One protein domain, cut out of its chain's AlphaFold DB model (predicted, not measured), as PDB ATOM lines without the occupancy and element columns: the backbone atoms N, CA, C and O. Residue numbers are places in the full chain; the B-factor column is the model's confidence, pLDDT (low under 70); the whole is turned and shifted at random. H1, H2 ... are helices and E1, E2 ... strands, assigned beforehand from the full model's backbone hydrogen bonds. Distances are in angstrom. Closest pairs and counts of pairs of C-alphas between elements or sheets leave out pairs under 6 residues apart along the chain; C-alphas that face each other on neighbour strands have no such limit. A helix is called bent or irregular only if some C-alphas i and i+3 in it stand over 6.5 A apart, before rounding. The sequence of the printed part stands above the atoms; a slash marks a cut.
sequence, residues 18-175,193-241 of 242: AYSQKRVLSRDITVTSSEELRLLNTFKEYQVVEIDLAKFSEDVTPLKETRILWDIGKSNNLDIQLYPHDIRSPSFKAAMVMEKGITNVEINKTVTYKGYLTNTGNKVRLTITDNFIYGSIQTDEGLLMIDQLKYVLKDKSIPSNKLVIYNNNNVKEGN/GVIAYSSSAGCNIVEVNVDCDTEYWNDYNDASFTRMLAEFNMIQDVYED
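AT A GLANCE: This is residues 18 to 175 and 193 to 241 of the 242 residues of an uncharacterized protein of Maribacter orientalis (UniProt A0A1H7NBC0). A closed barrel of nine strands makes the body of this domain, and the long helix H4 packs on its outside with residues 226 to 237, running along E8. The small hairpin E5 and E6 is an arm away from the barrel, its residues 97 to 102 sticking out, while H2 and H3 are short helices on the barrel's outside. As you go along the printed part, its 207 residues hold four named helices and eleven named strands in the order E1 H1 E2 H2 E3 E4 E5 E6 E7 E8 E9 E10 H3 E11 H4, of mixed class. Round the barrel run E1 E2 E11 E10 E9 E8 E7 E4 E3 and back to E1, mixed, with E3 and E1 the parallel pair. The whole is compact, with a radius of gyration of the C-alphas of 18.0 A and spans of 51 by 47 by 33 A.

HOW THE PARTS SIT: Start at E1, residues 22 to 28, whose pairing is staggered: E2, residues 47 to 51, is antiparallel to it beside residues 26 to 28, with N 27 and O 50 2.9 A apart. On the other side, E3, residues 66 to 72, is parallel beside residues 22 to 26, with N 24 and O 69 at 2.8 A. E3 forms a hairpin with E4, residues 76 to 84, where N 70 and O 78 are 2.8 A apart; E4 bends by 52 degrees at residue 79. Next comes E7, residues 112 to 117, antiparallel to E4, with N 81 and O 116 at 2.8 A. From E7 a meander, each strand the antiparallel neighbour of the one before, goes through E8, residues 123 to 128, and E9, residues 133 to 139, to E10, residues 142 to 148; look at N 115 and O 124, 2.8 A, N 127 and O 134, 2.8 A, and N 144 and O 137, 2.8 A. E11, residues 162 to 167, is antiparallel to E10, N 145 and O 166 being 2.8 A apart, and to E2, with N 49 and O 163 at 3.0 A. Outside the barrel, H4, residues 214 to 239, is on it at a height over the sheet of 9.4 A, and the closest C-alphas of H4 and E8 are those of Ala 230 and Thr 127, 5.4 A. H2, residues 53 to 59, is on it too, with C-alphas Ser 57 and Ile 128 of E8 closest at 5.8 A. H3, residues 149 to 152, is on it at a height of 4.4 A, only just above the sheet's level. H1, residues 33 to 42, is only just not on it, with 4 pairs of C-alphas within 10 A, and is near H3. E5, residues 94 to 98, and E6, residues 101 to 105, form a hairpin, with N 96 and O 103 at 2.8 A. Every O i to N i+4 pair is within hydrogen-bond range in H1 and H2; in H4 14 of 22 are, and H3 is too short for one.

IN THESE COORDINATES: Find C-alpha 22 at (-0.807, -32.446, -47.991); from there E1 runs 19.7 A. E4 measures 23.6 A and E10 19.7 A from first to last C-alpha. H4 starts at C-alpha 214, (-31.390, -54.412, -55.602), and ends 29.2 A away at C-alpha 239, (-3.718, -62.003, -50.098). It is irregular, C-alphas 219 and 222 being 9.7 A apart, with a kink of 101 degrees near residue 222.

THE WHOLE: The two C-alphas farthest apart are those of Ser 33 and Val 194, 54.8 A. Residues 176 to 192 are cut out, and C-alphas 175 and 193 stand 35.3 A apart across the cut. Of the links that are printed whole, none is long. Residues 193 to 213 hold no named element. The mean pLDDT of the printed part is 89.0; look for values under 70 at residues 18 to 20, 62 to 63, 193 to 203 and 241.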
ATOM      1  N   ALA A  18      10.934 -29.648 -51.183       48.81
ATOM      2  CA  ALA A  18       9.798 -29.684 -50.275       48.81
ATOM      3  C   ALA A  18       8.771 -30.670 -50.850       48.81
ATOM      4  O   ALA A  18       7.907 -30.300 -51.646       48.81
ATOM      5  N   TYR A  19       8.928 -31.949 -50.498       55.66
ATOM      6  CA  TYR A  19       7.944 -32.997 -50.726       55.66
ATOM      7  C   TYR A  19       6.564 -32.422 -50.416       55.66
ATOM      8  O   TYR A  19       6.358 -31.865 -49.337       55.66
ATOM      9  N   SER A  20       5.665 -32.496 -51.397       65.31
ATOM     10  CA  SER A  20       4.307 -31.954 -51.348       65.31
ATOM     11  C   SER A  20       3.480 -32.701 -50.298       65.31
ATOM     12  O   SER A  20       2.611 -33.504 -50.630       65.31
ATOM     13  N   GLN A  21       3.770 -32.451 -49.026       82.56
ATOM     14  CA  GLN A  21       2.974 -32.894 -47.902       82.56
ATOM     15  C   GLN A  21       1.630 -32.180 -47.977       82.56
ATOM     16  O   GLN A  21       1.563 -30.948 -47.993       82.56
ATOM     17  N   LYS A  22       0.558 -32.960 -48.049       91.50
ATOM     18  CA  LYS A  22      -0.807 -32.446 -47.991       91.50
ATOM     19  C   LYS A  22      -1.348 -32.676 -46.598       91.50
ATOM     20  O   LYS A  22      -1.042 -33.688 -45.975       91.50
ATOM     21  N   ARG A  23      -2.121 -31.722 -46.096       92.44
ATOM     22  CA  ARG A  23      -2.731 -31.812 -44.776       92.44
ATOM     23  C   ARG A  23      -4.233 -31.923 -44.937       92.44
ATOM     24  O   ARG A  23      -4.846 -31.059 -45.556       92.44
ATOM     25  N   VAL A  24      -4.796 -32.978 -44.376       94.56
ATOM     26  CA  VAL A  24      -6.223 -33.270 -44.381       94.56
ATOM     27  C   VAL A  24      -6.723 -33.070 -42.961       94.56
ATOM     28  O   VAL A  24      -6.201 -33.664 -42.023       94.56
ATOM     29  N   LEU A  25      -7.716 -32.203 -42.802       95.19
ATOM     30  CA  LEU A  25      -8.313 -31.905 -41.506       95.19
ATOM     31  C   LEU A  25      -9.693 -32.543 -41.438       95.19
ATOM     32  O   LEU A  25     -10.518 -32.357 -42.335       95.19
ATOM     33  N   SER A  26      -9.956 -33.274 -40.364       96.56
ATOM     34  CA  SER A  26     -11.285 -33.772 -40.031       96.56
ATOM     35  C   SER A  26     -11.690 -33.243 -38.666       96.56
ATOM     36  O   SER A  26     -10.983 -33.446 -37.683       96.56
ATOM     37  N   ARG A  27     -12.815 -32.530 -38.596       96.81
ATOM     38  CA  ARG A  27     -13.302 -31.942 -37.341       96.81
ATOM     39  C   ARG A  27     -14.263 -32.880 -36.637       96.81
ATOM     40  O   ARG A  27     -15.148 -33.429 -37.285       96.81
ATOM     41  N   ASP A  28     -14.143 -32.984 -35.319       96.88
ATOM     42  CA  ASP A  28     -15.151 -33.652 -34.497       96.88
ATOM     43  C   ASP A  28     -16.514 -32.984 -34.685       96.88
ATOM     44  O   ASP A  28     -16.625 -31.751 -34.668       96.88
ATOM     45  N   ILE A  29     -17.551 -33.800 -34.852       96.94
ATOM     46  CA  ILE A  29     -18.935 -33.337 -34.907       96.94
ATOM     47  C   ILE A  29     -19.802 -34.121 -33.933       96.94
ATOM     48  O   ILE A  29     -19.554 -35.285 -33.636       96.94
ATOM     49  N   THR A  30     -20.857 -33.475 -33.456       95.50
ATOM     50  CA  THR A  30     -21.917 -34.142 -32.702       95.50
ATOM     51  C   THR A  30     -22.982 -34.652 -33.659       95.50
ATOM     52  O   THR A  30     -23.370 -33.944 -34.593       95.50
ATOM     53  N   VAL A  31     -23.499 -35.842 -33.387       96.75
ATOM     54  CA  VAL A  31     -24.684 -36.384 -34.055       96.75
ATOM     55  C   VAL A  31     -25.937 -36.112 -33.218       96.75
ATOM     56  O   VAL A  31     -25.863 -35.684 -32.063       96.75
ATOM     57  N   THR A  32     -27.111 -36.311 -33.803       97.38
ATOM     58  CA  THR A  32     -28.382 -36.247 -33.076       97.38
ATOM     59  C   THR A  32     -28.491 -37.392 -32.068       97.38
ATOM     60  O   THR A  32     -27.868 -38.438 -32.225       97.38
ATOM     61  N   SER A  33     -29.348 -37.250 -31.052       97.06
ATOM     62  CA  SER A  33     -29.550 -38.314 -30.056       97.06
ATOM     63  C   SER A  33     -30.036 -39.634 -30.667       97.06
ATOM     64  O   SER A  33     -29.719 -40.699 -30.150       97.06
ATOM     65  N   SER A  34     -30.796 -39.577 -31.765       96.62
ATOM     66  CA  SER A  34     -31.257 -40.775 -32.478       96.62
ATOM     67  C   SER A  34     -30.102 -41.493 -33.181       96.62
ATOM     68  O   SER A  34     -29.952 -42.705 -33.048       96.62
ATOM     69  N   GLU A  35     -29.252 -40.747 -33.894       97.19
ATOM     70  CA  GLU A  35     -28.049 -41.284 -34.539       97.19
ATOM     71  C   GLU A  35     -27.078 -41.862 -33.497       97.19
ATOM     72  O   GLU A  35     -26.601 -42.981 -33.666       97.19
ATOM     73  N   GLU A  36     -26.868 -41.153 -32.385       97.50
ATOM     74  CA  GLU A  36     -26.019 -41.588 -31.269       97.50
ATOM     75  C   GLU A  36     -26.470 -42.942 -30.704       97.50
ATOM     76  O   GLU A  36     -25.665 -43.859 -30.567       97.50
ATOM     77  N   LEU A  37     -27.771 -43.125 -30.442       96.25
ATOM     78  CA  LEU A  37     -28.302 -44.402 -29.948       96.25
ATOM     79  C   LEU A  37     -28.039 -45.561 -30.921       96.25
ATOM     80  O   LEU A  37     -27.760 -46.682 -30.497       96.25
ATOM     81  N   ARG A  38     -28.111 -45.304 -32.230       95.56
ATOM     82  CA  ARG A  38     -27.855 -46.317 -33.263       95.56
ATOM     83  C   ARG A  38     -26.370 -46.664 -33.361       95.56
ATOM     84  O   ARG A  38     -26.030 -47.842 -33.474       95.56
ATOM     85  N   LEU A  39     -25.493 -45.667 -33.260       96.75
ATOM     86  CA  LEU A  39     -24.045 -45.877 -33.208       96.75
ATOM     87  C   LEU A  39     -23.646 -46.641 -31.944       96.75
ATOM     88  O   LEU A  39     -22.920 -47.625 -32.043       96.75
ATOM     89  N   LEU A  40     -24.200 -46.290 -30.782       96.25
ATOM     90  CA  LEU A  40     -23.973 -47.010 -29.526       96.25
ATOM     91  C   LEU A  40     -24.503 -48.448 -29.550       96.25
ATOM     92  O   LEU A  40     -24.003 -49.280 -28.800       96.25
ATOM     93  N   ASN A  41     -25.475 -48.789 -30.397       94.19
ATOM     94  CA  ASN A  41     -25.881 -50.186 -30.602       94.19
ATOM     95  C   ASN A  41     -24.878 -50.980 -31.452       94.19
ATOM     96  O   ASN A  41     -24.829 -52.202 -31.342       94.19
ATOM     97  N   THR A  42     -24.066 -50.287 -32.249       94.75
ATOM     98  CA  THR A  42     -23.124 -50.874 -33.211       94.75
ATOM     99  C   THR A  42     -21.706 -50.941 -32.648       94.75
ATOM    100  O   THR A  42     -21.013 -51.940 -32.820       94.75
ATOM    101  N   PHE A  43     -21.278 -49.903 -31.932       96.56
ATOM    102  CA  PHE A  43     -19.899 -49.710 -31.499       96.56
ATOM    103  C   PHE A  43     -19.799 -49.545 -29.981       96.56
ATOM    104  O   PHE A  43     -20.707 -49.037 -29.319       96.56
ATOM    105  N   LYS A  44     -18.673 -49.980 -29.416       96.12
ATOM    106  CA  LYS A  44     -18.265 -49.707 -28.031       96.12
ATOM    107  C   LYS A  44     -17.662 -48.308 -27.920       96.12
ATOM    108  O   LYS A  44     -18.004 -47.568 -27.009       96.12
ATOM    109  N   GLU A  45     -16.812 -47.959 -28.882       95.44
ATOM    110  CA  GLU A  45     -16.159 -46.660 -29.007       95.44
ATOM    111  C   GLU A  45     -16.041 -46.310 -30.490       95.44
ATOM    112  O   GLU A  45     -15.783 -47.182 -31.326       95.44
ATOM    113  N   TYR A  46     -16.241 -45.037 -30.808       96.06
ATOM    114  CA  TYR A  46     -16.170 -44.495 -32.157       96.06
ATOM    115  C   TYR A  46     -15.940 -42.986 -32.095       96.06
ATOM    116  O   TYR A  46     -16.143 -42.345 -31.062       96.06
ATOM    117  N   GLN A  47     -15.566 -42.415 -33.231       96.25
ATOM    118  CA  GLN A  47     -15.450 -40.982 -33.437       96.25
ATOM    119  C   GLN A  47     -16.243 -40.602 -34.684       96.25
ATOM    120  O   GLN A  47     -16.140 -41.268 -35.713       96.25
ATOM    121  N   VAL A  48     -17.032 -39.529 -34.603       97.75
ATOM    122  CA  VAL A  48     -17.720 -38.971 -35.770       97.75
ATOM    123  C   VAL A  48     -17.040 -37.674 -36.165       97.75
ATOM    124  O   VAL A  48     -16.930 -36.743 -35.364       97.75
ATOM    125  N   VAL A  49     -16.594 -37.613 -37.416       97.88
ATOM    126  CA  VAL A  49     -15.871 -36.456 -37.945       97.88
ATOM    127  C   VAL A  49     -16.472 -35.967 -39.251       97.88
ATOM    128  O   VAL A  49     -17.139 -36.706 -39.973       97.88
ATOM    129  N   GLU A  50     -16.208 -34.709 -39.573       98.06
ATOM    130  CA  GLU A  50     -16.497 -34.125 -40.874       98.06
ATOM    131  C   GLU A  50     -15.201 -33.726 -41.579       98.06
ATOM    132  O   GLU A  50     -14.330 -33.101 -40.972       98.06
ATOM    133  N   ILE A  51     -15.090 -34.075 -42.858       97.88
ATOM    134  CA  ILE A  51     -13.893 -33.906 -43.692       97.88
ATOM    135  C   ILE A  51     -14.234 -33.135 -44.978       97.88
ATOM    136  O   ILE A  51     -15.391 -33.070 -45.382       97.88
ATOM    137  N   ASP A  52     -13.242 -32.567 -45.658       97.31
ATOM    138  CA  ASP A  52     -13.392 -32.106 -47.044       97.31
ATOM    139  C   ASP A  52     -12.960 -33.221 -48.015       97.31
ATOM    140  O   ASP A  52     -11.776 -33.374 -48.322       97.31
ATOM    141  N   LEU A  53     -13.920 -34.046 -48.458       95.94
ATOM    142  CA  LEU A  53     -13.645 -35.179 -49.355       95.94
ATOM    143  C   LEU A  53     -13.189 -34.742 -50.745       95.94
ATOM    144  O   LEU A  53     -12.300 -35.368 -51.317       95.94
ATOM    145  N   ALA A  54     -13.756 -33.659 -51.275       95.12
ATOM    146  CA  ALA A  54     -13.361 -33.133 -52.573       95.12
ATOM    147  C   ALA A  54     -11.891 -32.704 -52.542       95.12
ATOM    148  O   ALA A  54     -11.114 -33.098 -53.414       95.12
ATOM    149  N   LYS A  55     -11.485 -31.983 -51.487       94.31
ATOM    150  CA  LYS A  55     -10.086 -31.604 -51.283       94.31
ATOM    151  C   LYS A  55      -9.187 -32.813 -51.059       94.31
ATOM    152  O   LYS A  55      -8.114 -32.872 -51.658       94.31
ATOM    153  N   PHE A  56      -9.612 -33.785 -50.248       95.00
ATOM    154  CA  PHE A  56      -8.827 -34.999 -50.024       95.00
ATOM    155  C   PHE A  56      -8.608 -35.749 -51.346       95.00
ATOM    156  O   PHE A  56      -7.468 -36.037 -51.698       95.00
ATOM    157  N   SER A  57      -9.662 -35.970 -52.137       93.62
ATOM    158  CA  SER A  57      -9.552 -36.626 -53.445       93.62
ATOM    159  C   SER A  57      -8.712 -35.848 -54.460       93.62
ATOM    160  O   SER A  57      -8.142 -36.465 -55.357       93.62
ATOM    161  N   GLU A  58      -8.658 -34.520 -54.368       91.56
ATOM    162  CA  GLU A  58      -7.770 -33.695 -55.191       91.56
ATOM    163  C   GLU A  58      -6.301 -33.851 -54.760       91.56
ATOM    164  O   GLU A  58      -5.398 -33.894 -55.597       91.56
ATOM    165  N   ASP A  59      -6.061 -33.940 -53.451       90.69
ATOM    166  CA  ASP A  59      -4.725 -34.030 -52.868       90.69
ATOM    167  C   ASP A  59      -4.090 -35.420 -53.044       90.69
ATOM    168  O   ASP A  59      -2.873 -35.510 -53.247       90.69
ATOM    169  N   VAL A  60      -4.887 -36.495 -53.046       89.12
ATOM    170  CA  VAL A  60      -4.437 -37.824 -53.488       89.12
ATOM    171  C   VAL A  60      -4.570 -37.930 -55.010       89.12
ATOM    172  O   VAL A  60      -5.639 -38.160 -55.568       89.12
ATOM    173  N   THR A  61      -3.474 -37.693 -55.732       73.38
ATOM    174  CA  THR A  61      -3.489 -37.797 -57.196       73.38
ATOM    175  C   THR A  61      -3.405 -39.267 -57.627       73.38
ATOM    176  O   THR A  61      -2.562 -39.987 -57.102       73.38
ATOM    177  N   PRO A  62      -4.166 -39.716 -58.645       65.81
ATOM    178  CA  PRO A  62      -4.063 -41.076 -59.191       65.81
ATOM    179  C   PRO A  62      -2.719 -41.395 -59.859       65.81
ATOM    180  O   PRO A  62      -2.522 -42.505 -60.337       65.81
ATOM    181  N   LEU A  63      -1.816 -40.417 -59.974       65.56
ATOM    182  CA  LEU A  63      -0.609 -40.526 -60.794       65.56
ATOM    183  C   LEU A  63       0.683 -40.569 -59.983       65.56
ATOM    184  O   LEU A  63       1.735 -40.858 -60.550       65.56
ATOM    185  N   LYS A  64       0.643 -40.199 -58.701       82.19
ATOM    186  CA  LYS A  64       1.848 -40.055 -57.885       82.19
ATOM    187  C   LYS A  64       1.585 -40.427 -56.443       82.19
ATOM    188  O   LYS A  64       0.487 -40.271 -55.925       82.19
ATOM    189  N   GLU A  65       2.658 -40.872 -55.819       88.38
ATOM    190  CA  GLU A  65       2.759 -41.035 -54.385       88.38
ATOM    191  C   GLU A  65       2.537 -39.684 -53.677       88.38
ATOM    192  O   GLU A  65       3.124 -38.668 -54.067       88.38
ATOM    193  N   THR A  66       1.712 -39.672 -52.631       91.56
ATOM    194  CA  THR A  66       1.407 -38.476 -51.839       91.56
ATOM    195  C   THR A  66       1.584 -38.770 -50.356       91.56
ATOM    196  O   THR A  66       1.002 -39.716 -49.824       91.56
ATOM    197  N   ARG A  67       2.330 -37.901 -49.665       93.50
ATOM    198  CA  ARG A  67       2.381 -37.890 -48.202       93.50
ATOM    199  C   ARG A  67       1.240 -37.042 -47.643       93.50
ATOM    200  O   ARG A  67       1.158 -35.846 -47.939       93.50
ATOM    201  N   ILE A  68       0.388 -37.652 -46.832       94.56
ATOM    202  CA  ILE A  68      -0.773 -37.047 -46.184       94.56
ATOM    203  C   ILE A  68      -0.519 -36.954 -44.681       94.56
ATOM    204  O   ILE A  68      -0.281 -37.962 -44.031       94.56
ATOM    205  N   LEU A  69      -0.636 -35.754 -44.119       94.88
ATOM    206  CA  LEU A  69      -0.877 -35.574 -42.690       94.88
ATOM    207  C   LEU A  69      -2.378 -35.477 -42.466       94.88
ATOM    208  O   LEU A  69      -2.981 -34.458 -42.804       94.88
ATOM    209  N   TRP A  70      -2.980 -36.530 -41.932       95.69
ATOM    210  CA  TRP A  70      -4.397 -36.552 -41.619       95.69
ATOM    211  C   TRP A  70      -4.612 -36.336 -40.126       95.69
ATOM    212  O   TRP A  70      -4.328 -37.216 -39.316       95.69
ATOM    213  N   ASP A  71      -5.141 -35.167 -39.776       95.12
ATOM    214  CA  ASP A  71      -5.564 -34.869 -38.412       95.12
ATOM    215  C   ASP A  71      -7.049 -35.220 -38.258       95.12
ATOM    216  O   ASP A  71      -7.925 -34.603 -38.876       95.12
ATOM    217  N   ILE A  72      -7.326 -36.228 -37.439       92.38
ATOM    218  CA  ILE A  72      -8.655 -36.747 -37.135       92.38
ATOM    219  C   ILE A  72      -9.077 -36.238 -35.753       92.38
ATOM    220  O   ILE A  72      -8.627 -36.710 -34.704       92.38
ATOM    221  N   GLY A  73      -9.968 -35.250 -35.750       84.75
ATOM    222  CA  GLY A  73     -10.404 -34.565 -34.541       84.75
ATOM    223  C   GLY A  73      -9.246 -33.839 -33.865       84.75
ATOM    224  O   GLY A  73      -8.485 -33.118 -34.508       84.75
ATOM    225  N   LYS A  74      -9.130 -33.991 -32.543       76.06
ATOM    226  CA  LYS A  74      -8.120 -33.278 -31.740       76.06
ATOM    227  C   LYS A  74      -6.881 -34.095 -31.372       76.06
ATOM    228  O   LYS A  74      -5.914 -33.494 -30.909       76.06
ATOM    229  N   SER A  75      -6.911 -35.419 -31.507       71.75
ATOM    230  CA  SER A  75      -5.908 -36.301 -30.884       71.75
ATOM    231  C   SER A  75      -5.205 -37.265 -31.833       71.75
ATOM    232  O   SER A  75      -4.125 -37.740 -31.492       71.75
ATOM    233  N   ASN A  76      -5.771 -37.541 -33.006       83.69
ATOM    234  CA  ASN A  76      -5.260 -38.573 -33.900       83.69
ATOM    235  C   ASN A  76      -4.607 -37.920 -35.116       83.69
ATOM    236  O   ASN A  76      -5.303 -37.434 -35.998       83.69
ATOM    237  N   ASN A  77      -3.276 -37.911 -35.164       92.38
ATOM    238  CA  ASN A  77      -2.525 -37.375 -36.298       92.38
ATOM    239  C   ASN A  77      -1.820 -38.529 -37.005       92.38
ATOM    240  O   ASN A  77      -0.919 -39.151 -36.441       92.38
ATOM    241  N   LEU A  78      -2.240 -38.814 -38.231       95.06
ATOM    242  CA  LEU A  78      -1.712 -39.904 -39.038       95.06
ATOM    243  C   LEU A  78      -0.823 -39.324 -40.133       95.06
ATOM    244  O   LEU A  78      -1.273 -38.521 -40.946       95.06
ATOM    245  N   ASP A  79       0.442 -39.729 -40.155       95.94
ATOM    246  CA  ASP A  79       1.369 -39.395 -41.233       95.94
ATOM    247  C   ASP A  79       1.455 -40.585 -42.185       95.94
ATOM    248  O   ASP A  79       2.022 -41.627 -41.858       95.94
ATOM    249  N   ILE A  80       0.808 -40.446 -43.335       96.19
ATOM    250  CA  ILE A  80       0.504 -41.535 -44.253       96.19
ATOM    251  C   ILE A  80       1.236 -41.293 -45.562       96.19
ATOM    252  O   ILE A  80       1.116 -40.233 -46.172       96.19
ATOM    253  N   GLN A  81       1.934 -42.309 -46.046       95.81
ATOM    254  CA  GLN A  81       2.421 -42.361 -47.411       95.81
ATOM    255  C   GLN A  81       1.444 -43.186 -48.254       95.81
ATOM    256  O   GLN A  81       1.304 -44.386 -48.031       95.81
ATOM    257  N   LEU A  82       0.746 -42.549 -49.197       95.56
ATOM    258  CA  LEU A  82      -0.228 -43.199 -50.081       95.56
ATOM    259  C   LEU A  82       0.279 -43.253 -51.514       95.56
ATOM    260  O   LEU A  82       0.884 -42.300 -52.006       95.56
ATOM    261  N   TYR A  83      -0.058 -44.328 -52.212       93.94
ATOM    262  CA  TYR A  83       0.148 -44.466 -53.642       93.94
ATOM    263  C   TYR A  83      -1.098 -45.042 -54.329       93.94
ATOM    264  O   TYR A  83      -1.813 -45.863 -53.743       93.94
ATOM    265  N   PRO A  84      -1.391 -44.595 -55.565       94.56
ATOM    266  CA  PRO A  84      -2.461 -45.156 -56.380       94.56
ATOM    267  C   PRO A  84      -2.243 -46.650 -56.586       94.56
ATOM    268  O   PRO A  84      -1.132 -47.080 -56.897       94.56
ATOM    269  N   HIS A  85      -3.304 -47.432 -56.434       93.38
ATOM    270  CA  HIS A  85      -3.249 -48.881 -56.568       93.38
ATOM    271  C   HIS A  85      -4.473 -49.369 -57.319       93.38
ATOM    272  O   HIS A  85      -5.523 -49.602 -56.726       93.38
ATOM    273  N   ASP A  86      -4.366 -49.455 -58.641       92.00
ATOM    274  CA  ASP A  86      -5.477 -49.894 -59.473       92.00
ATOM    275  C   ASP A  86      -5.632 -51.413 -59.405       92.00
ATOM    276  O   ASP A  86      -4.807 -52.160 -59.924       92.00
ATOM    277  N   ILE A  87      -6.699 -51.861 -58.749       90.56
ATOM    278  CA  ILE A  87      -6.989 -53.285 -58.546       90.56
ATOM    279  C   ILE A  87      -7.669 -53.937 -59.756       90.56
ATOM    280  O   ILE A  87      -7.981 -55.126 -59.742       90.56
ATOM    281  N   ARG A  88      -7.960 -53.154 -60.798       90.81
ATOM    282  CA  ARG A  88      -8.707 -53.608 -61.970       90.81
ATOM    283  C   ARG A  88      -7.756 -54.166 -63.018       90.81
ATOM    284  O   ARG A  88      -6.692 -53.609 -63.279       90.81
ATOM    285  N   SER A  89      -8.172 -55.246 -63.670       88.12
ATOM    286  CA  SER A  89      -7.435 -55.790 -64.805       88.12
ATOM    287  C   SER A  89      -7.523 -54.854 -66.025       88.12
ATOM    288  O   SER A  89      -8.486 -54.096 -66.167       88.12
ATOM    289  N   PRO A  90      -6.585 -54.949 -66.986       86.56
ATOM    290  CA  PRO A  90      -6.703 -54.253 -68.273       86.56
ATOM    291  C   PRO A  90      -7.974 -54.616 -69.063       86.56
ATOM    292  O   PRO A  90      -8.388 -53.873 -69.950       86.56
ATOM    293  N   SER A  91      -8.575 -55.771 -68.762       88.19
ATOM    294  CA  SER A  91      -9.813 -56.292 -69.352       88.19
ATOM    295  C   SER A  91     -11.077 -55.905 -68.572       88.19
ATOM    296  O   SER A  91     -12.160 -56.366 -68.941       88.19
ATOM    297  N   PHE A  92     -10.961 -55.086 -67.517       91.38
ATOM    298  CA  PHE A  92     -12.064 -54.722 -66.630       91.38
ATOM    299  C   PHE A  92     -13.261 -54.147 -67.390       91.38
ATOM    300  O   PHE A  92     -13.127 -53.297 -68.274       91.38
ATOM    301  N   LYS A  93     -14.457 -54.597 -67.007       91.94
ATOM    302  CA  LYS A  93     -15.732 -54.125 -67.542       91.94
ATOM    303  C   LYS A  93     -16.695 -53.884 -66.392       91.94
ATOM    304  O   LYS A  93     -16.834 -54.732 -65.518       91.94
ATOM    305  N   ALA A  94     -17.396 -52.760 -66.448       92.50
ATOM    306  CA  ALA A  94     -18.533 -52.474 -65.590       92.50
ATOM    307  C   ALA A  94     -19.774 -52.267 -66.460       92.50
ATOM    308  O   ALA A  94     -19.696 -51.702 -67.555       92.50
ATOM    309  N   ALA A  95     -20.921 -52.731 -65.980       92.38
ATOM    310  CA  ALA A  95     -22.191 -52.551 -66.659       92.38
ATOM    311  C   ALA A  95     -23.327 -52.419 -65.645       92.38
ATOM    312  O   ALA A  95     -23.249 -52.945 -64.538       92.38
ATOM    313  N   MET A  96     -24.383 -51.717 -66.040       89.94
ATOM    314  CA  MET A  96     -25.585 -51.501 -65.246       89.94
ATOM    315  C   MET A  96     -26.809 -51.973 -66.022       89.94
ATOM    316  O   MET A  96     -26.919 -51.747 -67.231       89.94
ATOM    317  N   VAL A  97     -27.742 -52.614 -65.323       88.44
ATOM    318  CA  VAL A  97     -29.052 -52.964 -65.876       88.44
ATOM    319  C   VAL A  97     -29.955 -51.737 -65.777       88.44
ATOM    320  O   VAL A  97     -30.290 -51.293 -64.685       88.44
ATOM    321  N   MET A  98     -30.347 -51.184 -66.922       85.62
ATOM    322  CA  MET A  98     -31.316 -50.090 -67.023       85.62
ATOM    323  C   MET A  98     -32.603 -50.576 -67.701       85.62
ATOM    324  O   MET A  98     -32.645 -51.669 -68.264       85.62
ATOM    325  N   GLU A  99     -33.654 -49.749 -67.721       86.38
ATOM    326  CA  GLU A  99     -34.940 -50.088 -68.365       86.38
ATOM    327  C   GLU A  99     -34.795 -50.534 -69.832       86.38
ATOM    328  O   GLU A  99     -35.555 -51.369 -70.316       86.38
ATOM    329  N   LYS A 100     -33.801 -49.991 -70.549       89.00
ATOM    330  CA  LYS A 100     -33.515 -50.308 -71.961       89.00
ATOM    331  C   LYS A 100     -32.555 -51.494 -72.147       89.00
ATOM    332  O   LYS A 100     -32.156 -51.767 -73.277       89.00
ATOM    333  N   GLY A 101     -32.182 -52.181 -71.066       91.31
ATOM    334  CA  GLY A 101     -31.226 -53.288 -71.055       91.31
ATOM    335  C   GLY A 101     -29.891 -52.936 -70.395       91.31
ATOM    336  O   GLY A 101     -29.765 -51.954 -69.664       91.31
ATOM    337  N   ILE A 102     -28.880 -53.770 -70.644       91.19
ATOM    338  CA  ILE A 102     -27.540 -53.630 -70.061       91.19
ATOM    339  C   ILE A 102     -26.779 -52.512 -70.776       91.19
ATOM    340  O   ILE A 102     -26.683 -52.502 -72.003       91.19
ATOM    341  N   THR A 103     -26.211 -51.588 -70.008       92.12
ATOM    342  CA  THR A 103     -25.367 -50.502 -70.517       92.12
ATOM    343  C   THR A 103     -24.005 -50.543 -69.848       92.12
ATOM    344  O   THR A 103     -23.916 -50.630 -68.626       92.12
ATOM    345  N   ASN A 104     -22.944 -50.466 -70.649       92.38
ATOM    346  CA  ASN A 104     -21.581 -50.405 -70.132       92.38
ATOM    347  C   ASN A 104     -21.330 -49.061 -69.443       92.38
ATOM    348  O   ASN A 104     -21.735 -48.012 -69.947       92.38
ATOM    349  N   VAL A 105     -20.629 -49.110 -68.318       90.44
ATOM    350  CA  VAL A 105     -20.227 -47.945 -67.532       90.44
ATOM    351  C   VAL A 105     -18.710 -47.833 -67.599       90.44
ATOM    352  O   VAL A 105     -17.994 -48.796 -67.327       90.44
ATOM    353  N   GLU A 106     -18.216 -46.658 -67.973       89.44
ATOM    354  CA  GLU A 106     -16.785 -46.364 -67.940       89.44
ATOM    355  C   GLU A 106     -16.378 -45.944 -66.527       89.44
ATOM    356  O   GLU A 106     -16.964 -45.033 -65.941       89.44
ATOM    357  N   ILE A 107     -15.347 -46.589 -65.984       88.19
ATOM    358  CA  ILE A 107     -14.728 -46.198 -64.719       88.19
ATOM    359  C   ILE A 107     -13.276 -45.868 -65.045       88.19
ATOM    360  O   ILE A 107     -12.443 -46.757 -65.179       88.19
ATOM    361  N   ASN A 108     -12.959 -44.586 -65.200       81.62
ATOM    362  CA  ASN A 108     -11.679 -44.181 -65.806       81.62
ATOM    363  C   ASN A 108     -10.635 -43.700 -64.803       81.62
ATOM    364  O   ASN A 108      -9.478 -43.498 -65.159       81.62
ATOM    365  N   LYS A 109     -11.033 -43.499 -63.548       88.44
ATOM    366  CA  LYS A 109     -10.159 -42.982 -62.499       88.44
ATOM    367  C   LYS A 109      -9.794 -44.108 -61.538       88.44
ATOM    368  O   LYS A 109     -10.681 -44.800 -61.046       88.44
ATOM    369  N   THR A 110      -8.505 -44.256 -61.244       91.81
ATOM    370  CA  THR A 110      -8.048 -45.052 -60.102       91.81
ATOM    371  C   THR A 110      -8.446 -44.319 -58.824       91.81
ATOM    372  O   THR A 110      -8.065 -43.166 -58.612       91.81
ATOM    373  N   VAL A 111      -9.269 -44.972 -58.009       94.44
ATOM    374  CA  VAL A 111      -9.815 -44.422 -56.756       94.44
ATOM    375  C   VAL A 111      -9.352 -45.204 -55.532       94.44
ATOM    376  O   VAL A 111      -9.597 -44.780 -54.409       94.44
ATOM    377  N   THR A 112      -8.691 -46.335 -55.752       96.12
ATOM    378  CA  THR A 112      -8.121 -47.212 -54.739       96.12
ATOM    379  C   THR A 112      -6.657 -46.851 -54.518       96.12
ATOM    380  O   THR A 112      -5.897 -46.603 -55.457       96.12
ATOM    381  N   TYR A 113      -6.274 -46.802 -53.252       96.69
ATOM    382  CA  TYR A 113      -4.950 -46.437 -52.787       96.69
ATOM    383  C   TYR A 113      -4.492 -47.462 -51.760       96.69
ATOM    384  O   TYR A 113      -5.289 -47.971 -50.959       96.69
ATOM    385  N   LYS A 114      -3.189 -47.716 -51.764       95.88
ATOM    386  CA  LYS A 114      -2.512 -48.442 -50.697       95.88
ATOM    387  C   LYS A 114      -1.307 -47.644 -50.218       95.88
ATOM    388  O   LYS A 114      -0.911 -46.666 -50.851       95.88
ATOM    389  N   GLY A 115      -0.784 -47.985 -49.054       95.69
ATOM    390  CA  GLY A 115       0.148 -47.110 -48.371       95.69
ATOM    391  C   GLY A 115       0.639 -47.664 -47.054       95.69
ATOM    392  O   GLY A 115       0.376 -48.813 -46.703       95.69
ATOM    393  N   TYR A 116       1.343 -46.810 -46.322       96.75
ATOM    394  CA  TYR A 116       1.812 -47.116 -44.982       96.75
ATOM    395  C   TYR A 116       1.903 -45.861 -44.111       96.75
ATOM    396  O   TYR A 116       2.044 -44.743 -44.611       96.75
ATOM    397  N   LEU A 117       1.839 -46.045 -42.795       96.69
ATOM    398  CA  LEU A 117       2.168 -45.014 -41.818       96.69
ATOM    399  C   LEU A 117       3.682 -44.784 -41.808       96.69
ATOM    400  O   LEU A 117       4.453 -45.726 -41.644       96.69
ATOM    401  N   THR A 118       4.137 -43.544 -41.975       95.25
ATOM    402  CA  THR A 118       5.569 -43.224 -42.139       95.25
ATOM    403  C   THR A 118       6.406 -43.533 -40.897       95.25
ATOM    404  O   THR A 118       7.609 -43.763 -41.004       95.25
ATOM    405  N   ASN A 119       5.783 -43.518 -39.720       93.81
ATOM    406  CA  ASN A 119       6.429 -43.721 -38.428       93.81
ATOM    407  C   ASN A 119       6.559 -45.199 -38.038       93.81
ATOM    408  O   ASN A 119       7.518 -45.541 -37.352       93.81
ATOM    409  N   THR A 120       5.624 -46.059 -38.452       95.50
ATOM    410  CA  THR A 120       5.609 -47.484 -38.066       95.50
ATOM    411  C   THR A 120       5.799 -48.443 -39.236       95.50
ATOM    412  O   THR A 120       6.212 -49.578 -39.030       95.50
ATOM    413  N   GLY A 121       5.518 -48.011 -40.467       95.56
ATOM    414  CA  GLY A 121       5.435 -48.885 -41.638       95.56
ATOM    415  C   GLY A 121       4.134 -49.691 -41.719       95.56
ATOM    416  O   GLY A 121       3.976 -50.476 -42.651       95.56
ATOM    417  N   ASN A 122       3.197 -49.498 -40.783       95.94
ATOM    418  CA  ASN A 122       1.922 -50.216 -40.771       95.94
ATOM    419  C   ASN A 122       1.074 -49.859 -41.991       95.94
ATOM    420  O   ASN A 122       1.099 -48.721 -42.457       95.94
ATOM    421  N   LYS A 123       0.291 -50.816 -42.485       96.12
ATOM    422  CA  LYS A 123      -0.413 -50.700 -43.765       96.12
ATOM    423  C   LYS A 123      -1.590 -49.741 -43.730       96.12
ATOM    424  O   LYS A 123      -2.277 -49.586 -42.721       96.12
ATOM    425  N   VAL A 124      -1.849 -49.136 -44.883       96.94
ATOM    426  CA  VAL A 124      -3.015 -48.292 -45.135       96.94
ATOM    427  C   VAL A 124      -3.667 -48.693 -46.448       96.94
ATOM    428  O   VAL A 124      -2.992 -48.798 -47.471       96.94
ATOM    429  N   ARG A 125      -4.990 -48.851 -46.431       97.00
ATOM    430  CA  ARG A 125      -5.833 -49.080 -47.607       97.00
ATOM    431  C   ARG A 125      -6.959 -48.072 -47.587       97.00
ATOM    432  O   ARG A 125      -7.717 -48.018 -46.628       97.00
ATOM    433  N   LEU A 126      -7.072 -47.261 -48.630       97.56
ATOM    434  CA  LEU A 126      -8.130 -46.261 -48.736       97.56
ATOM    435  C   LEU A 126      -8.692 -46.256 -50.149       97.56
ATOM    436  O   LEU A 126      -7.964 -46.381 -51.125       97.56
ATOM    437  N   THR A 127      -9.993 -46.055 -50.257       97.31
ATOM    438  CA  THR A 127     -10.672 -45.758 -51.514       97.31
ATOM    439  C   THR A 127     -11.272 -44.379 -51.383       97.31
ATOM    440  O   THR A 127     -12.055 -44.163 -50.465       97.31
ATOM    441  N   ILE A 128     -10.870 -43.441 -52.240       96.38
ATOM    442  CA  ILE A 128     -11.162 -42.012 -52.076       96.38
ATOM    443  C   ILE A 128     -11.679 -41.435 -53.397       96.38
ATOM    444  O   ILE A 128     -11.005 -41.492 -54.431       96.38
ATOM    445  N   THR A 129     -12.858 -40.822 -53.341       95.06
ATOM    446  CA  THR A 129     -13.433 -39.969 -54.390       95.06
ATOM    447  C   THR A 129     -13.853 -38.630 -53.784       95.06
ATOM    448  O   THR A 129     -13.694 -38.391 -52.587       95.06
ATOM    449  N   ASP A 130     -14.390 -37.732 -54.602       94.50
ATOM    450  CA  ASP A 130     -14.919 -36.441 -54.155       94.50
ATOM    451  C   ASP A 130     -16.117 -36.563 -53.194       94.50
ATOM    452  O   ASP A 130     -16.414 -35.630 -52.447       94.50
ATOM    453  N   ASN A 131     -16.793 -37.712 -53.189       94.94
ATOM    454  CA  ASN A 131     -18.003 -37.956 -52.412       94.94
ATOM    455  C   ASN A 131     -18.017 -39.301 -51.662       94.94
ATOM    456  O   ASN A 131     -19.043 -39.643 -51.058       94.94
ATOM    457  N   PHE A 132     -16.913 -40.046 -51.677       96.00
ATOM    458  CA  PHE A 132     -16.785 -41.360 -51.057       96.00
ATOM    459  C   PHE A 132     -15.417 -41.527 -50.393       96.00
ATOM    460  O   PHE A 132     -14.388 -41.164 -50.963       96.00
ATOM    461  N   ILE A 133     -15.410 -42.118 -49.199       96.88
ATOM    462  CA  ILE A 133     -14.204 -42.662 -48.582       96.88
ATOM    463  C   ILE A 133     -14.541 -43.954 -47.845       96.88
ATOM    464  O   ILE A 133     -15.553 -44.024 -47.150       96.88
ATOM    465  N   TYR A 134     -13.691 -44.961 -47.997       97.38
ATOM    466  CA  TYR A 134     -13.750 -46.202 -47.231       97.38
ATOM    467  C   TYR A 134     -12.361 -46.816 -47.127       97.38
ATOM    468  O   TYR A 134     -11.578 -46.726 -48.076       97.38
ATOM    469  N   GLY A 135     -12.067 -47.467 -46.008       97.06
ATOM    470  CA  GLY A 135     -10.881 -48.302 -45.891       97.06
ATOM    471  C   GLY A 135     -10.409 -48.469 -44.459       97.06
ATOM    472  O   GLY A 135     -11.173 -48.274 -43.510       97.06
ATOM    473  N   SER A 136      -9.135 -48.816 -44.311       96.81
ATOM    474  CA  SER A 136      -8.530 -49.084 -43.019       96.81
ATOM    475  C   SER A 136      -7.093 -48.598 -42.906       96.81
ATOM    476  O   SER A 136      -6.351 -48.456 -43.882       96.81
ATOM    477  N   ILE A 137      -6.682 -48.402 -41.662       96.75
ATOM    478  CA  ILE A 137      -5.329 -48.042 -41.266       96.75
ATOM    479  C   ILE A 137      -4.926 -48.998 -40.150       96.75
ATOM    480  O   ILE A 137      -5.569 -49.045 -39.102       96.75
ATOM    481  N   GLN A 138      -3.871 -49.773 -40.369       95.75
ATOM    482  CA  GLN A 138      -3.295 -50.602 -39.324       95.75
ATOM    483  C   GLN A 138      -2.525 -49.705 -38.347       95.75
ATOM    484  O   GLN A 138      -1.644 -48.935 -38.732       95.75
ATOM    485  N   THR A 139      -2.860 -49.792 -37.067       92.38
ATOM    486  CA  THR A 139      -2.184 -49.095 -35.972       92.38
ATOM    487  C   THR A 139      -1.702 -50.115 -34.943       92.38
ATOM    488  O   THR A 139      -2.053 -51.293 -34.999       92.38
ATOM    489  N   ASP A 140      -0.915 -49.658 -33.974       90.38
ATOM    490  CA  ASP A 140      -0.448 -50.517 -32.879       90.38
ATOM    491  C   ASP A 140      -1.603 -50.955 -31.953       90.38
ATOM    492  O   ASP A 140      -1.487 -51.932 -31.217       90.38
ATOM    493  N   GLU A 141      -2.745 -50.260 -32.018       88.25
ATOM    494  CA  GLU A 141      -3.969 -50.555 -31.263       88.25
ATOM    495  C   GLU A 141      -4.938 -51.473 -32.034       88.25
ATOM    496  O   GLU A 141      -5.972 -51.889 -31.504       88.25
ATOM    497  N   GLY A 142      -4.639 -51.790 -33.297       92.00
ATOM    498  CA  GLY A 142      -5.448 -52.656 -34.151       92.00
ATOM    499  C   GLY A 142      -5.806 -52.015 -35.488       92.00
ATOM    500  O   GLY A 142      -5.090 -51.168 -36.012       92.00
ATOM    501  N   LEU A 143      -6.916 -52.458 -36.078       94.19
ATOM    502  CA  LEU A 143      -7.349 -51.993 -37.393       94.19
ATOM    503  C   LEU A 143      -8.332 -50.830 -37.243       94.19
ATOM    504  O   LEU A 143      -9.474 -51.028 -36.827       94.19
ATOM    505  N   LEU A 144      -7.887 -49.618 -37.565       95.81
ATOM    506  CA  LEU A 144      -8.728 -48.427 -37.586       95.81
ATOM    507  C   LEU A 144      -9.519 -48.395 -38.895       95.81
ATOM    508  O   LEU A 144      -8.935 -48.262 -39.966       95.81
ATOM    509  N   MET A 145     -10.837 -48.505 -38.806       96.44
ATOM    510  CA  MET A 145     -11.761 -48.473 -39.934       96.44
ATOM    511  C   MET A 145     -12.282 -47.058 -40.173       96.44
ATOM    512  O   MET A 145     -12.535 -46.303 -39.231       96.44
ATOM    513  N   ILE A 146     -12.476 -46.724 -41.447       97.50
ATOM    514  CA  ILE A 146     -13.054 -45.467 -41.912       97.50
ATOM    515  C   ILE A 146     -14.265 -45.800 -42.778       97.50
ATOM    516  O   ILE A 146     -14.120 -46.423 -43.830       97.50
ATOM    517  N   ASP A 147     -15.448 -45.346 -42.367       96.31
ATOM    518  CA  ASP A 147     -16.674 -45.490 -43.154       96.31
ATOM    519  C   ASP A 147     -17.482 -44.184 -43.179       96.31
ATOM    520  O   ASP A 147     -17.339 -43.319 -42.309       96.31
ATOM    521  N   GLN A 148     -18.351 -44.025 -44.173       96.62
ATOM    522  CA  GLN A 148     -19.259 -42.883 -44.233       96.62
ATOM    523  C   GLN A 148     -20.458 -43.123 -43.317       96.62
ATOM    524  O   GLN A 148     -21.139 -44.150 -43.394       96.62
ATOM    525  N   LEU A 149     -20.780 -42.123 -42.495       97.31
ATOM    526  CA  LEU A 149     -21.839 -42.204 -41.490       97.31
ATOM    527  C   LEU A 149     -23.197 -42.584 -42.106       97.31
ATOM    528  O   LEU A 149     -23.947 -43.361 -41.519       97.31
ATOM    529  N   LYS A 150     -23.484 -42.087 -43.317       95.44
ATOM    530  CA  LYS A 150     -24.712 -42.386 -44.068       95.44
ATOM    531  C   LYS A 150     -24.918 -43.879 -44.344       95.44
ATOM    532  O   LYS A 150     -26.059 -44.327 -44.347       95.44
ATOM    533  N   TYR A 151     -23.845 -44.646 -44.556       92.94
ATOM    534  CA  TYR A 151     -23.938 -46.081 -44.843       92.94
ATOM    535  C   TYR A 151     -24.081 -46.884 -43.559       92.94
ATOM    536  O   TYR A 151     -24.971 -47.724 -43.458       92.94
ATOM    537  N   VAL A 152     -23.304 -46.537 -42.533       93.56
ATOM    538  CA  VAL A 152     -23.414 -47.162 -41.209       93.56
ATOM    539  C   VAL A 152     -24.803 -46.956 -40.603       93.56
ATOM    540  O   VAL A 152     -25.381 -47.873 -40.023       93.56
ATOM    541  N   LEU A 153     -25.388 -45.771 -40.788       93.81
ATOM    542  CA  LEU A 153     -26.740 -45.454 -40.337       93.81
ATOM    543  C   LEU A 153     -27.820 -45.688 -41.398       93.81
ATOM    544  O   LEU A 153     -28.970 -45.331 -41.146       93.81
ATOM    545  N   LYS A 154     -27.510 -46.277 -42.558       91.44
ATOM    546  CA  LYS A 154     -28.472 -46.491 -43.659       91.44
ATOM    547  C   LYS A 154     -29.415 -45.290 -43.886       91.44
ATOM    548  O   LYS A 154     -30.623 -45.448 -44.052       91.44
ATOM    549  N   ASP A 155     -28.873 -44.075 -43.815       92.62
ATOM    550  CA  ASP A 155     -29.615 -42.817 -43.900       92.62
ATOM    551  C   ASP A 155     -28.982 -41.926 -44.967       92.62
ATOM    552  O   ASP A 155     -27.971 -41.256 -44.754       92.62
ATOM    553  N   LYS A 156     -29.614 -41.912 -46.140       90.38
ATOM    554  CA  LYS A 156     -29.150 -41.168 -47.314       90.38
ATOM    555  C   LYS A 156     -29.266 -39.652 -47.175       90.38
ATOM    556  O   LYS A 156     -28.719 -38.941 -48.014       90.38
ATOM    557  N   SER A 157     -29.986 -39.150 -46.170       93.69
ATOM    558  CA  SER A 157     -30.063 -37.709 -45.913       93.69
ATOM    559  C   SER A 157     -28.770 -37.166 -45.295       93.69
ATOM    560  O   SER A 157     -28.499 -35.966 -45.373       93.69
ATOM    561  N   ILE A 158     -27.942 -38.049 -44.726       96.19
ATOM    562  CA  ILE A 158     -26.653 -37.700 -44.142       96.19
ATOM    563  C   ILE A 158     -25.645 -37.383 -45.265       96.19
ATOM    564  O   ILE A 158     -25.426 -38.208 -46.158       96.19
ATOM    565  N   PRO A 159     -24.977 -36.215 -45.223       96.38
ATOM    566  CA  PRO A 159     -23.949 -35.858 -46.195       96.38
ATOM    567  C   PRO A 159     -22.781 -36.853 -46.241       96.38
ATOM    568  O   PRO A 159     -22.296 -37.311 -45.207       96.38
ATOM    569  N   SER A 160     -22.263 -37.112 -47.446       96.00
ATOM    570  CA  SER A 160     -21.094 -37.976 -47.686       96.00
ATOM    571  C   SER A 160     -19.853 -37.596 -46.871       96.00
ATOM    572  O   SER A 160     -19.016 -38.437 -46.570       96.00
ATOM    573  N   ASN A 161     -19.696 -36.324 -46.527       97.69
ATOM    574  CA  ASN A 161     -18.492 -35.831 -45.877       97.69
ATOM    575  C   ASN A 161     -18.453 -36.082 -44.356       97.69
ATOM    576  O   ASN A 161     -17.506 -35.654 -43.697       97.69
ATOM    577  N   LYS A 162     -19.464 -36.762 -43.800       98.25
ATOM    578  CA  LYS A 162     -19.498 -37.210 -42.406       98.25
ATOM    579  C   LYS A 162     -19.055 -38.663 -42.307       98.25
ATOM    580  O   LYS A 162     -19.634 -39.536 -42.957       98.25
ATOM    581  N   LEU A 163     -18.059 -38.917 -41.473       98.00
ATOM    582  CA  LEU A 163     -17.428 -40.220 -41.305       98.00
ATOM    583  C   LEU A 163     -17.641 -40.745 -39.893       98.00
ATOM    584  O   LEU A 163     -17.726 -39.963 -38.945       98.00
ATOM    585  N   VAL A 164     -17.653 -42.065 -39.766       97.50
ATOM    586  CA  VAL A 164     -17.450 -42.758 -38.499       97.50
ATOM    587  C   VAL A 164     -16.119 -43.499 -38.565       97.50
ATOM    588  O   VAL A 164     -15.833 -44.219 -39.522       97.50
ATOM    589  N   ILE A 165     -15.291 -43.271 -37.554       96.75
ATOM    590  CA  ILE A 165     -13.957 -43.843 -37.421       96.75
ATOM    591  C   ILE A 165     -13.943 -44.665 -36.140       96.75
ATOM    592  O   ILE A 165     -14.341 -44.181 -35.079       96.75
ATOM    593  N   TYR A 166     -13.537 -45.923 -36.241       95.50
ATOM    594  CA  TYR A 166     -13.608 -46.872 -35.133       95.50
ATOM    595  C   TYR A 166     -12.537 -47.944 -35.279       95.50
ATOM    596  O   TYR A 166     -12.156 -48.311 -36.385       95.50
ATOM    597  N   ASN A 167     -12.047 -48.476 -34.163       95.00
ATOM    598  CA  ASN A 167     -11.230 -49.684 -34.200       95.00
ATOM    599  C   ASN A 167     -12.141 -50.893 -34.457       95.00
ATOM    600  O   ASN A 167     -13.206 -50.996 -33.845       95.00
ATOM    601  N   ASN A 168     -11.733 -51.823 -35.315       92.31
ATOM    602  CA  ASN A 168     -12.520 -53.015 -35.630       92.31
ATOM    603  C   ASN A 168     -12.898 -53.833 -34.372       92.31
ATOM    604  O   ASN A 168     -14.008 -54.348 -34.273       92.31
ATOM    605  N   ASN A 169     -12.038 -53.861 -33.346       92.56
ATOM    606  CA  ASN A 169     -12.307 -54.543 -32.067       92.56
ATOM    607  C   ASN A 169     -13.435 -53.890 -31.233       92.56
ATOM    608  O   ASN A 169     -13.962 -54.484 -30.277       92.56
ATOM    609  N   ASN A 170     -13.822 -52.665 -31.597       94.31
ATOM    610  CA  ASN A 170     -14.898 -51.913 -30.965       94.31
ATOM    611  C   ASN A 170     -16.258 -52.144 -31.625       94.31
ATOM    612  O   ASN A 170     -17.254 -51.642 -31.109       94.31
ATOM    613  N   VAL A 171     -16.346 -52.939 -32.693       93.31
ATOM    614  CA  VAL A 171     -17.631 -53.390 -33.235       93.31
ATOM    615  C   VAL A 171     -18.272 -54.390 -32.264       93.31
ATOM    616  O   VAL A 171     -17.614 -55.285 -31.726       93.31
ATOM    617  N   LYS A 172     -19.561 -54.210 -31.967       91.38
ATOM    618  CA  LYS A 172     -20.337 -55.135 -31.133       91.38
ATOM    619  C   LYS A 172     -20.748 -56.351 -31.957       91.38
ATOM    620  O   LYS A 172     -21.159 -56.211 -33.104       91.38
ATOM    621  N   GLU A 173     -20.680 -57.526 -31.338       82.44
ATOM    622  CA  GLU A 173     -21.040 -58.803 -31.958       82.44
ATOM    623  C   GLU A 173     -22.414 -58.741 -32.649       82.44
ATOM    624  O   GLU A 173     -23.354 -58.133 -32.131       82.44
ATOM    625  N   GLY A 174     -22.511 -59.337 -33.839       75.38
ATOM    626  CA  GLY A 174     -23.723 -59.338 -34.662       75.38
ATOM    627  C   GLY A 174     -23.971 -58.066 -35.483       75.38
ATOM    628  O   GLY A 174     -24.898 -58.052 -36.287       75.38
ATOM    629  N   ASN A 175     -23.155 -57.015 -35.335       76.94
ATOM    630  CA  ASN A 175     -23.231 -55.813 -36.170       76.94
ATOM    631  C   ASN A 175     -22.036 -55.730 -37.115       76.94
ATOM    632  O   ASN A 175     -20.926 -56.036 -36.698       76.94
ATOM    633  N   GLY A 193     -12.500 -75.891 -62.432       44.94
ATOM    634  CA  GLY A 193     -12.628 -75.172 -63.676       44.94
ATOM    635  C   GLY A 193     -11.207 -74.837 -64.081       44.94
ATOM    636  O   GLY A 193     -10.411 -74.429 -63.238       44.94
ATOM    637  N   VAL A 194     -10.868 -75.064 -65.344       40.56
ATOM    638  CA  VAL A 194      -9.573 -74.654 -65.879       40.56
ATOM    639  C   VAL A 194      -9.507 -73.132 -65.747       40.56
ATOM    640  O   VAL A 194     -10.024 -72.407 -66.594       40.56
ATOM    641  N   ILE A 195      -8.940 -72.645 -64.643       49.38
ATOM    642  CA  ILE A 195      -8.632 -71.235 -64.461       49.38
ATOM    643  C   ILE A 195      -7.528 -70.960 -65.474       49.38
ATOM    644  O   ILE A 195      -6.501 -71.638 -65.491       49.38
ATOM    645  N   ALA A 196      -7.758 -70.023 -66.390       45.66
ATOM    646  CA  ALA A 196      -6.726 -69.603 -67.321       45.66
ATOM    647  C   ALA A 196      -5.632 -68.881 -66.520       45.66
ATOM    648  O   ALA A 196      -5.740 -67.696 -66.216       45.66
ATOM    649  N   TYR A 197      -4.599 -69.622 -66.128       48.47
ATOM    650  CA  TYR A 197      -3.480 -69.096 -65.360       48.47
ATOM    651  C   TYR A 197      -2.662 -68.136 -66.226       48.47
ATOM    652  O   TYR A 197      -1.954 -68.550 -67.144       48.47
ATOM    653  N   SER A 198      -2.722 -66.845 -65.915       48.09
ATOM    654  CA  SER A 198      -1.719 -65.881 -66.362       48.09
ATOM    655  C   SER A 198      -0.695 -65.720 -65.246       48.09
ATOM    656  O   SER A 198      -0.832 -64.853 -64.386       48.09
ATOM    657  N   SER A 199       0.328 -66.574 -65.224       44.25
ATOM    658  CA  SER A 199       1.425 -66.435 -64.269       44.25
ATOM    659  C   SER A 199       2.354 -65.299 -64.707       44.25
ATOM    660  O   SER A 199       3.125 -65.457 -65.657       44.25
ATOM    661  N   SER A 200       2.343 -64.178 -63.991       50.03
ATOM    662  CA  SER A 200       3.485 -63.263 -63.974       50.03
ATOM    663  C   SER A 200       4.125 -63.311 -62.589       50.03
ATOM    664  O   SER A 200       3.509 -62.906 -61.610       50.03
ATOM    665  N   ALA A 201       5.357 -63.822 -62.516       52.72
ATOM    666  CA  ALA A 201       6.245 -63.736 -61.351       52.72
ATOM    667  C   ALA A 201       5.771 -64.378 -60.022       52.72
ATOM    668  O   ALA A 201       6.166 -63.918 -58.960       52.72
ATOM    669  N   GLY A 202       4.997 -65.469 -60.063       58.66
ATOM    670  CA  GLY A 202       4.678 -66.264 -58.863       58.66
ATOM    671  C   GLY A 202       3.418 -65.841 -58.101       58.66
ATOM    672  O   GLY A 202       3.023 -66.545 -57.182       58.66
ATOM    673  N   CYS A 203       2.744 -64.769 -58.522       66.44
ATOM    674  CA  CYS A 203       1.416 -64.414 -58.023       66.44
ATOM    675  C   CYS A 203       0.325 -65.088 -58.869       66.44
ATOM    676  O   CYS A 203       0.411 -65.120 -60.102       66.44
ATOM    677  N   ASN A 204      -0.724 -65.584 -58.212       73.69
ATOM    678  CA  ASN A 204      -1.939 -66.029 -58.890       73.69
ATOM    679  C   ASN A 204      -2.827 -64.818 -59.183       73.69
ATOM    680  O   ASN A 204      -3.131 -64.033 -58.290       73.69
ATOM    681  N   ILE A 205      -3.259 -64.675 -60.435       75.38
ATOM    682  CA  ILE A 205      -4.251 -63.671 -60.822       75.38
ATOM    683  C   ILE A 205      -5.616 -64.348 -60.829       75.38
ATOM    684  O   ILE A 205      -5.806 -65.352 -61.517       75.38
ATOM    685  N   VAL A 206      -6.560 -63.784 -60.080       81.69
ATOM    686  CA  VAL A 206      -7.950 -64.241 -60.045       81.69
ATOM    687  C   VAL A 206      -8.822 -63.177 -60.696       81.69
ATOM    688  O   VAL A 206      -8.872 -62.038 -60.237       81.69
ATOM    689  N   GLU A 207      -9.514 -63.546 -61.771       82.81
ATOM    690  CA  GLU A 207     -10.572 -62.717 -62.345       82.81
ATOM    691  C   GLU A 207     -11.899 -63.058 -61.663       82.81
ATOM    692  O   GLU A 207     -12.312 -64.218 -61.623       82.81
ATOM    693  N   VAL A 208     -12.570 -62.040 -61.126       87.75
ATOM    694  CA  VAL A 208     -13.836 -62.190 -60.403       87.75
ATOM    695  C   VAL A 208     -14.922 -61.408 -61.129       87.75
ATOM    696  O   VAL A 208     -14.721 -60.255 -61.508       87.75
ATOM    697  N   ASN A 209     -16.086 -62.035 -61.300       88.38
ATOM    698  CA  ASN A 209     -17.308 -61.345 -61.700       88.38
ATOM    699  C   ASN A 209     -18.141 -61.076 -60.453       88.38
ATOM    700  O   ASN A 209     -18.370 -61.985 -59.657       88.38
ATOM    701  N   VAL A 210     -18.587 -59.836 -60.306       89.50
ATOM    702  CA  VAL A 210     -19.323 -59.364 -59.136       89.50
ATOM    703  C   VAL A 210     -20.597 -58.708 -59.627       89.50
ATOM    704  O   VAL A 210     -20.558 -57.904 -60.563       89.50
ATOM    705  N   ASP A 211     -21.711 -59.051 -59.001       88.38
ATOM    706  CA  ASP A 211     -22.973 -58.353 -59.155       88.38
ATOM    707  C   ASP A 211     -23.382 -57.701 -57.832       88.38
ATOM    708  O   ASP A 211     -22.909 -58.047 -56.749       88.38
ATOM    709  N   CYS A 212     -24.244 -56.696 -57.936       88.12
ATOM    710  CA  CYS A 212     -24.921 -56.123 -56.790       88.12
ATOM    711  C   CYS A 212     -26.422 -56.299 -56.995       88.12
ATOM    712  O   CYS A 212     -26.955 -55.977 -58.062       88.12
ATOM    713  N   ASP A 213     -27.101 -56.816 -55.980       88.69
ATOM    714  CA  ASP A 213     -28.548 -56.942 -56.007       88.69
ATOM    715  C   ASP A 213     -29.240 -55.584 -55.782       88.69
ATOM    716  O   ASP A 213     -28.620 -54.530 -55.602       88.69
ATOM    717  N   THR A 214     -30.571 -55.608 -55.810       88.38
ATOM    718  CA  THR A 214     -31.390 -54.412 -55.602       88.38
ATOM    719  C   THR A 214     -31.208 -53.813 -54.206       88.38
ATOM    720  O   THR A 214     -31.340 -52.600 -54.062       88.38
ATOM    721  N   GLU A 215     -30.930 -54.617 -53.174       88.50
ATOM    722  CA  GLU A 215     -30.729 -54.103 -51.813       88.50
ATOM    723  C   GLU A 215     -29.421 -53.318 -51.732       88.50
ATOM    724  O   GLU A 215     -29.421 -52.166 -51.301       88.50
ATOM    725  N   TYR A 216     -28.336 -53.882 -52.255       90.44
ATOM    726  CA  TYR A 216     -27.049 -53.207 -52.342       90.44
ATOM    727  C   TYR A 216     -27.145 -51.923 -53.174       90.44
ATOM    728  O   TYR A 216     -26.684 -50.862 -52.749       90.44
ATOM    729  N   TRP A 217     -27.807 -51.977 -54.335       88.94
ATOM    730  CA  TRP A 217     -28.065 -50.784 -55.143       88.94
ATOM    731  C   TRP A 217     -28.877 -49.737 -54.372       88.94
ATOM    732  O   TRP A 217     -28.582 -48.541 -54.424       88.94
ATOM    733  N   ASN A 218     -29.885 -50.169 -53.618       88.62
ATOM    734  CA  ASN A 218     -30.669 -49.270 -52.789       88.62
ATOM    735  C   ASN A 218     -29.848 -48.674 -51.649       88.62
ATOM    736  O   ASN A 218     -30.130 -47.539 -51.292       88.62
ATOM    737  N   ASP A 219     -28.837 -49.340 -51.108       87.25
ATOM    738  CA  ASP A 219     -28.001 -48.764 -50.051       87.25
ATOM    739  C   ASP A 219     -26.956 -47.782 -50.626       87.25
ATOM    740  O   ASP A 219     -26.797 -46.671 -50.107       87.25
ATOM    741  N   TYR A 220     -26.305 -48.123 -51.745       88.62
ATOM    742  CA  TYR A 220     -25.140 -47.385 -52.260       88.62
ATOM    743  C   TYR A 220     -25.392 -46.527 -53.513       88.62
ATOM    744  O   TYR A 220     -24.684 -45.535 -53.714       88.62
ATOM    745  N   ASN A 221     -26.409 -46.839 -54.320       86.75
ATOM    746  CA  ASN A 221     -26.757 -46.166 -55.580       86.75
ATOM    747  C   ASN A 221     -25.524 -45.973 -56.490       86.75
ATOM    748  O   ASN A 221     -24.764 -46.918 -56.699       86.75
ATOM    749  N   ASP A 222     -25.255 -44.758 -56.975       81.25
ATOM    750  CA  ASP A 222     -24.110 -44.439 -57.842       81.25
ATOM    751  C   ASP A 222     -22.745 -44.774 -57.214       81.25
ATOM    752  O   ASP A 222     -21.760 -44.956 -57.928       81.25
ATOM    753  N   ALA A 223     -22.668 -44.903 -55.884       88.12
ATOM    754  CA  ALA A 223     -21.446 -45.315 -55.201       88.12
ATOM    755  C   ALA A 223     -21.232 -46.838 -55.199       88.12
ATOM    756  O   ALA A 223     -20.202 -47.279 -54.700       88.12
ATOM    757  N   SER A 224     -22.152 -47.642 -55.747       91.62
ATOM    758  CA  SER A 224     -22.073 -49.112 -55.710       91.62
ATOM    759  C   SER A 224     -20.778 -49.635 -56.330       91.62
ATOM    760  O   SER A 224     -20.091 -50.445 -55.717       91.62
ATOM    761  N   PHE A 225     -20.383 -49.127 -57.504       92.38
ATOM    762  CA  PHE A 225     -19.115 -49.518 -58.131       92.38
ATOM    763  C   PHE A 225     -17.905 -49.144 -57.279       92.38
ATOM    764  O   PHE A 225     -17.010 -49.962 -57.084       92.38
ATOM    765  N   THR A 226     -17.888 -47.922 -56.748       93.50
ATOM    766  CA  THR A 226     -16.803 -47.452 -55.884       93.50
ATOM    767  C   THR A 226     -16.721 -48.278 -54.607       93.50
ATOM    768  O   THR A 226     -15.623 -48.652 -54.211       93.50
ATOM    769  N   ARG A 227     -17.861 -48.612 -53.987       94.06
ATOM    770  CA  ARG A 227     -17.907 -49.449 -52.787       94.06
ATOM    771  C   ARG A 227     -17.418 -50.859 -53.084       94.06
ATOM    772  O   ARG A 227     -16.571 -51.334 -52.343       94.06
ATOM    773  N   MET A 228     -17.851 -51.481 -54.183       93.94
ATOM    774  CA  MET A 228     -17.329 -52.785 -54.606       93.94
ATOM    775  C   MET A 228     -15.805 -52.749 -54.760       93.94
ATOM    776  O   MET A 228     -15.114 -53.561 -54.156       93.94
ATOM    777  N   LEU A 229     -15.257 -51.769 -55.486       94.50
ATOM    778  CA  LEU A 229     -13.802 -51.611 -55.600       94.50
ATOM    779  C   LEU A 229     -13.130 -51.412 -54.236       94.50
ATOM    780  O   LEU A 229     -12.032 -51.913 -54.013       94.50
ATOM    781  N   ALA A 230     -13.788 -50.707 -53.318       95.00
ATOM    782  CA  ALA A 230     -13.266 -50.479 -51.984       95.00
ATOM    783  C   ALA A 230     -13.175 -51.775 -51.164       95.00
ATOM    784  O   ALA A 230     -12.144 -52.012 -50.540       95.00
ATOM    785  N   GLU A 231     -14.197 -52.633 -51.227       93.25
ATOM    786  CA  GLU A 231     -14.178 -53.956 -50.590       93.25
ATOM    787  C   GLU A 231     -13.080 -54.848 -51.191       93.25
ATOM    788  O   GLU A 231     -12.313 -55.469 -50.460       93.25
ATOM    789  N   PHE A 232     -12.910 -54.864 -52.519       93.50
ATOM    790  CA  PHE A 232     -11.827 -55.640 -53.140       93.50
ATOM    791  C   PHE A 232     -10.432 -55.098 -52.811       93.50
ATOM    792  O   PHE A 232      -9.505 -55.888 -52.650       93.50
ATOM    793  N   ASN A 233     -10.270 -53.779 -52.662       94.62
ATOM    794  CA  ASN A 233      -9.008 -53.191 -52.204       94.62
ATOM    795  C   ASN A 233      -8.655 -53.653 -50.781       94.62
ATOM    796  O   ASN A 233      -7.481 -53.859 -50.479       94.62
ATOM    797  N   MET A 234      -9.666 -53.838 -49.926       92.31
ATOM    798  CA  MET A 234      -9.505 -54.398 -48.584       92.31
ATOM    799  C   MET A 234      -9.159 -55.890 -48.623       92.31
ATOM    800  O   MET A 234      -8.216 -56.314 -47.963       92.31
ATOM    801  N   ILE A 235      -9.880 -56.679 -49.421       90.75
ATOM    802  CA  ILE A 235      -9.657 -58.128 -49.547       90.75
ATOM    803  C   ILE A 235      -8.264 -58.422 -50.106       90.75
ATOM    804  O   ILE A 235      -7.574 -59.303 -49.601       90.75
ATOM    805  N   GLN A 236      -7.828 -57.685 -51.129       89.06
ATOM    806  CA  GLN A 236      -6.521 -57.898 -51.745       89.06
ATOM    807  C   GLN A 236      -5.367 -57.705 -50.751       89.06
ATOM    808  O   GLN A 236      -4.355 -58.385 -50.885       89.06
ATOM    809  N   ASP A 237      -5.512 -56.827 -49.753       86.25
ATOM    810  CA  ASP A 237      -4.494 -56.632 -48.712       86.25
ATOM    811  C   ASP A 237      -4.183 -57.931 -47.960       86.25
ATOM    812  O   ASP A 237      -3.025 -58.192 -47.665       86.25
ATOM    813  N   VAL A 238      -5.195 -58.775 -47.735       84.38
ATOM    814  CA  VAL A 238      -5.049 -60.066 -47.043       84.38
ATOM    815  C   VAL A 238      -4.230 -61.066 -47.865       84.38
ATOM    816  O   VAL A 238      -3.481 -61.849 -47.296       84.38
ATOM    817  N   TYR A 239      -4.356 -61.036 -49.195       81.81
ATOM    818  CA  TYR A 239      -3.718 -62.003 -50.098       81.81
ATOM    819  C   TYR A 239      -2.396 -61.512 -50.709       81.81
ATOM    820  O   TYR A 239      -1.685 -62.304 -51.316       81.81
ATOM    821  N   GLU A 240      -2.062 -60.221 -50.605       73.31
ATOM    822  CA  GLU A 240      -0.766 -59.688 -51.066       73.31
ATOM    823  C   GLU A 240       0.399 -60.042 -50.117       73.31
ATOM    824  O   GLU A 240       1.556 -59.855 -50.491       73.31
ATOM    825  N   ASP A 241       0.106 -60.536 -48.909       55.16
ATOM    826  CA  ASP A 241       1.093 -60.875 -47.873       55.16
ATOM    827  C   ASP A 241       1.501 -62.354 -47.811       55.16
ATOM    828  O   ASP A 241       2.391 -62.701 -47.026       55.16
TER     829      ASP A 241